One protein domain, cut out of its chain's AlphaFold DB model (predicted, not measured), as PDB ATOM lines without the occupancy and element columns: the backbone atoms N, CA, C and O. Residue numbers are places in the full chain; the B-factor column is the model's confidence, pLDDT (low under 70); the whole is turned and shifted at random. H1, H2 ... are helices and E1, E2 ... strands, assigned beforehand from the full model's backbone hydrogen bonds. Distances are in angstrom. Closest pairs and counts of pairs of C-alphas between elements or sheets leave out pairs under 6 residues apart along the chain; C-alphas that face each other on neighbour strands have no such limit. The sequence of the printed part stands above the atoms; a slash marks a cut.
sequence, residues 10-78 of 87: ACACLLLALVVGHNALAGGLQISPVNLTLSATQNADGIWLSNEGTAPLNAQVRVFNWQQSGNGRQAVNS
ATOM      1  N   ALA A  10     133.082 228.152 177.958       56.34
ATOM      2  CA  ALA A  10     133.618 226.800 177.774       56.34
ATOM      3  C   ALA A  10     135.117 226.663 178.119       56.34
ATOM      4  O   ALA A  10     135.513 225.659 178.703       56.34
ATOM      5  N   CYS A  11     135.952 227.668 177.814       56.81
ATOM      6  CA  CYS A  11     137.389 227.617 178.126       56.81
ATOM      7  C   CYS A  11     137.671 227.759 179.628       56.81
ATOM      8  O   CYS A  11     138.583 227.114 180.135       56.81
ATOM      9  N   ALA A  12     136.884 228.570 180.343       59.84
ATOM     10  CA  ALA A  12     137.051 228.757 181.784       59.84
ATOM     11  C   ALA A  12     136.666 227.491 182.569       59.84
ATOM     12  O   ALA A  12     137.374 227.105 183.497       59.84
ATOM     13  N   CYS A  13     135.602 226.794 182.154       60.47
ATOM     14  CA  CYS A  13     135.218 225.513 182.750       60.47
ATOM     15  C   CYS A  13     136.257 224.409 182.500       60.47
ATOM     16  O   CYS A  13     136.504 223.598 183.390       60.47
ATOM     17  N   LEU A  14     136.900 224.395 181.324       60.66
ATOM     18  CA  LEU A  14     137.931 223.402 181.002       60.66
ATOM     19  C   LEU A  14     139.191 223.563 181.869       60.66
ATOM     20  O   LEU A  14     139.772 222.573 182.308       60.66
ATOM     21  N   LEU A  15     139.598 224.807 182.137       62.22
ATOM     22  CA  LEU A  15     140.764 225.110 182.972       62.22
ATOM     23  C   LEU A  15     140.519 224.774 184.448       62.22
ATOM     24  O   LEU A  15     141.424 224.288 185.121       62.22
ATOM     25  N   LEU A  16     139.291 224.973 184.937       61.00
ATOM     26  CA  LEU A  16     138.926 224.621 186.309       61.00
ATOM     27  C   LEU A  16     138.914 223.099 186.524       61.00
ATOM     28  O   LEU A  16     139.362 222.629 187.564       61.00
ATOM     29  N   ALA A  17     138.472 222.320 185.531       63.41
ATOM     30  CA  ALA A  17     138.461 220.857 185.605       63.41
ATOM     31  C   ALA A  17     139.872 220.237 185.664       63.41
ATOM     32  O   ALA A  17     140.047 219.185 186.275       63.41
ATOM     33  N   LEU A  18     140.884 220.896 185.085       60.84
ATOM     34  CA  LEU A  18     142.271 220.414 185.095       60.84
ATOM     35  C   LEU A  18     142.940 220.547 186.478       60.84
ATOM     36  O   LEU A  18     143.839 219.778 186.807       60.84
ATOM     37  N   VAL A  19     142.489 221.497 187.303       63.25
ATOM     38  CA  VAL A  19     143.048 221.755 188.645       63.25
ATOM     39  C   VAL A  19     142.536 220.759 189.695       63.25
ATOM     40  O   VAL A  19     143.198 220.543 190.705       63.25
ATOM     41  N   VAL A  20     141.401 220.091 189.456       62.12
ATOM     42  CA  VAL A  20     140.797 219.119 190.398       62.12
ATOM     43  C   VAL A  20     141.284 217.682 190.143       62.12
ATOM     44  O   VAL A  20     140.652 216.711 190.568       62.12
ATOM     45  N   GLY A  21     142.416 217.524 189.447       61.53
ATOM     46  CA  GLY A  21     143.090 216.239 189.283       61.53
ATOM     47  C   GLY A  21     143.459 215.662 190.649       61.53
ATOM     48  O   GLY A  21     144.471 216.027 191.238       61.53
ATOM     49  N   HIS A  22     142.603 214.790 191.178       63.06
ATOM     50  CA  HIS A  22     142.837 214.105 192.439       63.06
ATOM     51  C   HIS A  22     144.096 213.247 192.310       63.06
ATOM     52  O   HIS A  22     144.209 212.432 191.394       63.06
ATOM     53  N   ASN A  23     145.024 213.398 193.256       60.97
ATOM     54  CA  ASN A  23     146.088 212.422 193.445       60.97
ATOM     55  C   ASN A  23     145.418 211.093 193.808       60.97
ATOM     56  O   ASN A  23     144.845 210.964 194.891       60.97
ATOM     57  N   ALA A  24     145.450 210.117 192.901       61.59
ATOM     58  CA  ALA A  24     145.100 208.749 193.240       61.59
ATOM     59  C   ALA A  24     146.178 208.238 194.202       61.59
ATOM     60  O   ALA A  24     147.247 207.799 193.780       61.59
ATOM     61  N   LEU A  25     145.930 208.375 195.505       61.00
ATOM     62  CA  LEU A  25     146.802 207.846 196.547       61.00
ATOM     63  C   LEU A  25     146.671 206.322 196.538       61.00
ATOM     64  O   LEU A  25     145.831 205.746 197.227       61.00
ATOM     65  N   ALA A  26     147.471 205.665 195.706       60.75
ATOM     66  CA  ALA A  26     147.619 204.221 195.730       60.75
ATOM     67  C   ALA A  26     148.468 203.842 196.954       60.75
ATOM     68  O   ALA A  26     149.694 203.822 196.891       60.75
ATOM     69  N   GLY A  27     147.818 203.582 198.090       65.81
ATOM     70  CA  GLY A  27     148.455 202.869 199.197       65.81
ATOM     71  C   GLY A  27     148.706 201.426 198.765       65.81
ATOM     72  O   GLY A  27     147.757 200.710 198.449       65.81
ATOM     73  N   GLY A  28     149.973 201.021 198.679       78.19
ATOM     74  CA  GLY A  28     150.363 199.702 198.190       78.19
ATOM     75  C   GLY A  28     150.683 198.745 199.330       78.19
ATOM     76  O   GLY A  28     151.595 199.005 200.108       78.19
ATOM     77  N   LEU A  29     149.974 197.618 199.397       87.31
ATOM     78  CA  LEU A  29     150.435 196.449 200.143       87.31
ATOM     79  C   LEU A  29     151.208 195.553 199.172       87.31
ATOM     80  O   LEU A  29     150.624 194.997 198.240       87.31
ATOM     81  N   GLN A  30     152.517 195.445 199.363       91.69
ATOM     82  CA  GLN A  30     153.378 194.562 198.587       91.69
ATOM     83  C   GLN A  30     153.451 193.181 199.231       91.69
ATOM     84  O   GLN A  30     153.402 193.052 200.453       91.69
ATOM     85  N   ILE A  31     153.575 192.153 198.393       91.50
ATOM     86  CA  ILE A  31     153.695 190.760 198.817       91.50
ATOM     87  C   ILE A  31     154.833 190.077 198.061       91.50
ATOM     88  O   ILE A  31     154.957 190.232 196.844       91.50
ATOM     89  N   SER A  32     155.661 189.317 198.773       92.12
ATOM     90  CA  SER A  32     156.723 188.513 198.166       92.12
ATOM     91  C   SER A  32     157.044 187.275 199.012       92.12
ATOM     92  O   SER A  32     157.166 187.414 200.229       92.12
ATOM     93  N   PRO A  33     157.224 186.086 198.408       92.62
ATOM     94  CA  PRO A  33     156.855 185.732 197.034       92.62
ATOM     95  C   PRO A  33     155.327 185.560 196.881       92.62
ATOM     96  O   PRO A  33     154.610 185.370 197.859       92.62
ATOM     97  N   VAL A  34     154.810 185.593 195.644       90.75
ATOM     98  CA  VAL A  34     153.378 185.311 195.362       90.75
ATOM     99  C   VAL A  34     153.058 183.817 195.280       90.75
ATOM    100  O   VAL A  34     151.903 183.424 195.406       90.75
ATOM    101  N   ASN A  35     154.084 182.993 195.070       91.62
ATOM    102  CA  ASN A  35     153.992 181.542 195.034       91.62
ATOM    103  C   ASN A  35     154.971 180.974 196.057       91.62
ATOM    104  O   ASN A  35     156.144 181.344 196.061       91.62
ATOM    105  N   LEU A  36     154.488 180.053 196.879       88.00
ATOM    106  CA  LEU A  36     155.257 179.372 197.911       88.00
ATOM    107  C   LEU A  36     155.166 177.868 197.648       88.00
ATOM    108  O   LEU A  36     154.075 177.361 197.389       88.00
ATOM    109  N   THR A  37     156.289 177.154 197.681       90.75
ATOM    110  CA  THR A  37     156.315 175.695 197.500       90.75
ATOM    111  C   THR A  37     157.108 175.077 198.640       90.75
ATOM    112  O   THR A  37     158.327 175.196 198.675       90.75
ATOM    113  N   LEU A  38     156.422 174.405 199.563       89.12
ATOM    114  CA  LEU A  38     157.079 173.677 200.644       89.12
ATOM    115  C   LEU A  38     157.493 172.292 200.147       89.12
ATOM    116  O   LEU A  38     156.671 171.524 199.642       89.12
ATOM    117  N   SER A  39     158.773 171.964 200.307       90.75
ATOM    118  CA  SER A  39     159.279 170.610 200.063       90.75
ATOM    119  C   SER A  39     158.811 169.643 201.158       90.75
ATOM    120  O   SER A  39     158.533 170.063 202.275       90.75
ATOM    121  N   ALA A  40     158.784 168.332 200.885       87.12
ATOM    122  CA  ALA A  40     158.297 167.321 201.841       87.12
ATOM    123  C   ALA A  40     159.042 167.304 203.196       87.12
ATOM    124  O   ALA A  40     158.499 166.840 204.194       87.12
ATOM    125  N   THR A  41     160.280 167.800 203.237       91.19
ATOM    126  CA  THR A  41     161.104 167.916 204.451       91.19
ATOM    127  C   THR A  41     161.026 169.297 205.111       91.19
ATOM    128  O   THR A  41     161.602 169.500 206.180       91.19
ATOM    129  N   GLN A  42     160.340 170.257 204.488       85.94
ATOM    130  CA  GLN A  42     160.283 171.648 204.918       85.94
ATOM    131  C   GLN A  42     158.975 171.920 205.662       85.94
ATOM    132  O   GLN A  42     157.887 171.840 205.103       85.94
ATOM    133  N   ASN A  43     159.098 172.269 206.942       83.94
ATOM    134  CA  ASN A  43     157.950 172.489 207.823       83.94
ATOM    135  C   ASN A  43     157.387 173.917 207.748       83.94
ATOM    136  O   ASN A  43     156.258 174.147 208.169       83.94
ATOM    137  N   ALA A  44     158.168 174.878 207.244       84.88
ATOM    138  CA  ALA A  44     157.773 176.278 207.154       84.88
ATOM    139  C   ALA A  44     158.500 176.996 206.012       84.88
ATOM    140  O   ALA A  44     159.638 176.662 205.669       84.88
ATOM    141  N   ASP A  45     157.836 178.004 205.461       87.44
ATOM    142  CA  ASP A  45     158.398 178.969 204.523       87.44
ATOM    143  C   ASP A  45     157.695 180.326 204.725       87.44
ATOM    144  O   ASP A  45     156.686 180.401 205.434       87.44
ATOM    145  N   GLY A  46     158.253 181.400 204.171       89.00
ATOM    146  CA  GLY A  46     157.847 182.771 204.471       89.00
ATOM    147  C   GLY A  46     157.128 183.483 203.329       89.00
ATOM    148  O   GLY A  46     157.460 183.324 202.158       89.00
ATOM    149  N   ILE A  47     156.172 184.338 203.697       91.06
ATOM    150  CA  ILE A  47     155.620 185.381 202.830       91.06
ATOM    151  C   ILE A  47     155.748 186.706 203.577       91.06
ATOM    152  O   ILE A  47     155.319 186.821 204.726       91.06
ATOM    153  N   TRP A  48     156.316 187.708 202.917       92.56
ATOM    154  CA  TRP A  48     156.489 189.052 203.446       92.56
ATOM    155  C   TRP A  48     155.400 189.958 202.895       92.56
ATOM    156  O   TRP A  48     155.163 189.981 201.687       92.56
ATOM    157  N   LEU A  49     154.742 190.691 203.795       90.56
ATOM    158  CA  LEU A  49     153.754 191.710 203.468       90.56
ATOM    159  C   LEU A  49     154.282 193.067 203.938       90.56
ATOM    160  O   LEU A  49     154.472 193.265 205.138       90.56
ATOM    161  N   SER A  50     154.488 193.991 203.003       89.88
ATOM    162  CA  SER A  50     155.039 195.321 203.280       89.88
ATOM    163  C   SER A  50     154.033 196.400 202.901       89.88
ATOM    164  O   SER A  50     153.504 196.406 201.791       89.88
ATOM    165  N   ASN A  51     153.738 197.307 203.831       89.81
ATOM    166  CA  ASN A  51     152.923 198.485 203.550       89.81
ATOM    167  C   ASN A  51     153.828 199.617 203.052       89.81
ATOM    168  O   ASN A  51     154.517 200.243 203.851       89.81
ATOM    169  N   GLU A  52     153.785 199.897 201.751       87.94
ATOM    170  CA  GLU A  52     154.526 200.997 201.114       87.94
ATOM    171  C   GLU A  52     153.732 202.317 201.119       87.94
ATOM    172  O   GLU A  52     154.169 203.336 200.584       87.94
ATOM    173  N   GLY A  53     152.519 202.306 201.678       84.81
ATOM    174  CA  GLY A  53     151.696 203.490 201.863       84.81
ATOM    175  C   GLY A  53     152.138 204.334 203.059       84.81
ATOM    176  O   GLY A  53     152.760 203.865 204.006       84.81
ATOM    177  N   THR A  54     151.742 205.604 203.054       82.25
ATOM    178  CA  THR A  54     152.020 206.548 204.151       82.25
ATOM    179  C   THR A  54     151.013 206.464 205.302       82.25
ATOM    180  O   THR A  54     151.197 207.115 206.329       82.25
ATOM    181  N   ALA A  55     149.945 205.677 205.144       85.50
ATOM    182  CA  ALA A  55     148.905 205.476 206.145       85.50
ATOM    183  C   ALA A  55     148.974 204.053 206.731       85.50
ATOM    184  O   ALA A  55     149.201 203.097 205.980       85.50
ATOM    185  N   PRO A  56     148.735 203.877 208.045       85.94
ATOM    186  CA  PRO A  56     148.553 202.554 208.633       85.94
ATOM    187  C   PRO A  56     147.395 201.801 207.968       85.94
ATOM    188  O   PRO A  56     146.359 202.396 207.664       85.94
ATOM    189  N   LEU A  57     147.546 200.487 207.792       86.06
ATOM    190  CA  LEU A  57     146.494 199.616 207.266       86.06
ATOM    191  C   LEU A  57     146.241 198.434 208.198       86.06
ATOM    192  O   LEU A  57     147.135 197.986 208.912       86.06
ATOM    193  N   ASN A  58     145.018 197.911 208.154       89.19
ATOM    194  CA  ASN A  58     144.652 196.658 208.804       89.19
ATOM    195  C   ASN A  58     144.520 195.582 207.722       89.19
ATOM    196  O   ASN A  58     143.687 195.716 206.826       89.19
ATOM    197  N   ALA A  59     145.325 194.522 207.805       85.44
ATOM    198  CA  ALA A  59     145.274 193.388 206.887       85.44
ATOM    199  C   ALA A  59     144.836 192.114 207.621       85.44
ATOM    200  O   ALA A  59     145.162 191.916 208.789       85.44
ATOM    201  N   GLN A  60     144.120 191.232 206.923       90.31
ATOM    202  CA  GLN A  60     143.770 189.903 207.419       90.31
ATOM    203  C   GLN A  60     144.427 188.843 206.538       90.31
ATOM    204  O   GLN A  60     144.217 188.820 205.327       90.31
ATOM    205  N   VAL A  61     145.173 187.933 207.160       89.06
ATOM    206  CA  VAL A  61     145.744 186.764 206.484       89.06
ATOM    207  C   VAL A  61     144.839 185.561 206.725       89.06
ATOM    208  O   VAL A  61     144.383 185.323 207.844       89.06
ATOM    209  N   ARG A  62     144.557 184.798 205.666       89.12
ATOM    210  CA  ARG A  62     143.773 183.565 205.751       89.12
ATOM    211  C   ARG A  62     144.396 182.478 204.892       89.12
ATOM    212  O   ARG A  62     144.667 182.696 203.716       89.12
ATOM    213  N   VAL A  63     144.559 181.304 205.489       88.00
ATOM    214  CA  VAL A  63     145.046 180.105 204.810       88.00
ATOM    215  C   VAL A  63     143.859 179.197 204.501       88.00
ATOM    216  O   VAL A  63     142.940 179.024 205.311       88.00
ATOM    217  N   PHE A  64     143.856 178.652 203.291       83.56
ATOM    218  CA  PHE A  64     142.852 177.708 202.829       83.56
ATOM    219  C   PHE A  64     143.542 176.449 202.328       83.56
ATOM    220  O   PHE A  64     144.522 176.518 201.592       83.56
ATOM    221  N   ASN A  65     142.987 175.298 202.689       84.69
ATOM    222  CA  ASN A  65     143.320 174.039 202.055       84.69
ATOM    223  C   ASN A  65     142.477 173.906 200.783       84.69
ATOM    224  O   ASN A  65     141.252 173.751 200.847       84.69
ATOM    225  N   TRP A  66     143.123 174.011 199.626       82.50
ATOM    226  CA  TRP A  66     142.449 173.821 198.351       82.50
ATOM    227  C   TRP A  66     142.433 172.337 197.986       82.50
ATOM    228  O   TRP A  66     143.477 171.700 197.883       82.50
ATOM    229  N   GLN A  67     141.234 171.794 197.767       80.81
ATOM    230  CA  GLN A  67     141.039 170.456 197.221       80.81
ATOM    231  C   GLN A  67     140.138 170.544 195.985       80.81
ATOM    232  O   GLN A  67     139.187 171.326 195.925       80.81
ATOM    233  N   GLN A  68     140.428 169.743 194.966       72.69
ATOM    234  CA  GLN A  68     139.558 169.610 193.801       72.69
ATOM    235  C   GLN A  68     138.886 168.241 193.871       72.69
ATOM    236  O   GLN A  68     139.540 167.221 193.677       72.69
ATOM    237  N   SER A  69     137.592 168.224 194.192       65.81
ATOM    238  CA  SER A  69     136.785 167.005 194.270       65.81
ATOM    239  C   SER A  69     135.716 167.045 193.177       65.81
ATOM    240  O   SER A  69     134.911 167.975 193.125       65.81
ATOM    241  N   GLY A  70     135.721 166.058 192.276       71.12
ATOM    242  CA  GLY A  70     134.764 165.964 191.166       71.12
ATOM    243  C   GLY A  70     134.847 167.121 190.157       71.12
ATOM    244  O   GLY A  70     135.932 167.579 189.801       71.12
ATOM    245  N   ASN A  71     133.683 167.593 189.690       65.44
ATOM    246  CA  ASN A  71     133.526 168.564 188.592       65.44
ATOM    247  C   ASN A  71     133.752 170.035 189.018       65.44
ATOM    248  O   ASN A  71     133.347 170.947 188.296       65.44
ATOM    249  N   GLY A  72     134.335 170.298 190.195       59.31
ATOM    250  CA  GLY A  72     134.439 171.651 190.749       59.31
ATOM    251  C   GLY A  72     135.614 171.859 191.709       59.31
ATOM    252  O   GLY A  72     136.123 170.927 192.328       59.31
ATOM    253  N   ARG A  73     136.055 173.119 191.829       58.25
ATOM    254  CA  ARG A  73     137.094 173.557 192.779       58.25
ATOM    255  C   ARG A  73     136.455 173.993 194.097       58.25
ATOM    256  O   ARG A  73     135.578 174.852 194.074       58.25
ATOM    257  N   GLN A  74     136.932 173.470 195.232       63.97
ATOM    258  CA  GLN A  74     136.467 173.867 196.565       63.97
ATOM    259  C   GLN A  74     137.652 174.215 197.481       63.97
ATOM    260  O   GLN A  74     138.533 173.397 197.734       63.97
ATOM    261  N   ALA A  75     137.686 175.445 197.994       69.69
ATOM    262  CA  ALA A  75     138.647 175.860 199.016       69.69
ATOM    263  C   ALA A  75     137.994 175.749 200.398       69.69
ATOM    264  O   ALA A  75     136.923 176.314 200.623       69.69
ATOM    265  N   VAL A  76     138.626 175.026 201.321       68.44
ATOM    266  CA  VAL A  76     138.148 174.866 202.703       68.44
ATOM    267  C   VAL A  76     139.119 175.586 203.633       68.44
ATOM    268  O   VAL A  76     140.327 175.570 203.414       68.44
ATOM    269  N   ASN A  77     138.617 176.267 204.663       68.75
ATOM    270  CA  ASN A  77     139.478 176.929 205.646       68.75
ATOM    271  C   ASN A  77     140.379 175.893 206.347       68.75
ATOM    272  O   ASN A  77     139.899 174.845 206.783       68.75
ATOM    273  N   SER A  78     141.677 176.178 206.461       62.97
ATOM    274  CA  SER A  78     142.614 175.286 207.139       62.97
ATOM    275  C   SER A  78     142.549 175.477 208.662       62.97
ATOM    276  O   SER A  78     143.024 176.480 209.186       62.97
TER     277      SER A  78
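What this domain is: This is residues 10 to 78 of the 87 residues of an uncharacterized protein of Cedecea neteri (UniProt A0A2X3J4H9). Two small antiparallel hairpins, E1 with E2 and E3 with E4, follow one another on a drawn-out chain, and an arm ending in the helix H1 sticks out, with residues 10 to 24 standing free. No common core joins these parts; the loop tip at residues 39 to 44 and the end of the second hairpin at residues 68 to 73 stick out as well. The 69 printed residues hold one named helix and four named strands, in the order H1, E1, E2, E3, E4; the class is mixed, helices and strands, with under half of the residues in named elements. The whole is extended, with a radius of gyration of the C-alphas of 22.0 A and spans of 68 by 34 by 19 A.

Where its parts are: Find C-alpha 10 at (133.618, 226.800, 177.774); from there H1 runs through residues 10 to 19, 15.2 A long. Next look for E1 at residues 29 to 32 and E2 at residues 48 to 51. E3, residues 64 to 69, is 15.0 A long, and E4, residues 72 to 77, is 16.6 A long and ends at C-alpha 77, (139.478, 176.929, 205.646).

How they stand to each other: In H1, 5 of 6 O i to N i+4 pairs are within hydrogen-bond range. E1 and E2 form an antiparallel hairpin at 159 degrees; C-alphas 29 and 51 face each other at 4.7 A, and N 30 and O 50 are 2.8 A apart, within hydrogen-bond range. E3 and E4 form another at 152 degrees; C-alphas 66 and 75 face each other at 4.4 A, and N 65 and O 76, within hydrogen-bond range, are 2.8 A apart. E2 and E3 are apart, as are H1 and E2.

The domain as a whole: The C-alphas of Ala 10 and Thr 41, the two farthest apart, are 70.2 A apart. The links E1 to E2 and E2 to E3 are long, and the printed part has no cut. Look for pLDDT under 70 at residues 10 to 27, residue 69 and residues 71 to 78.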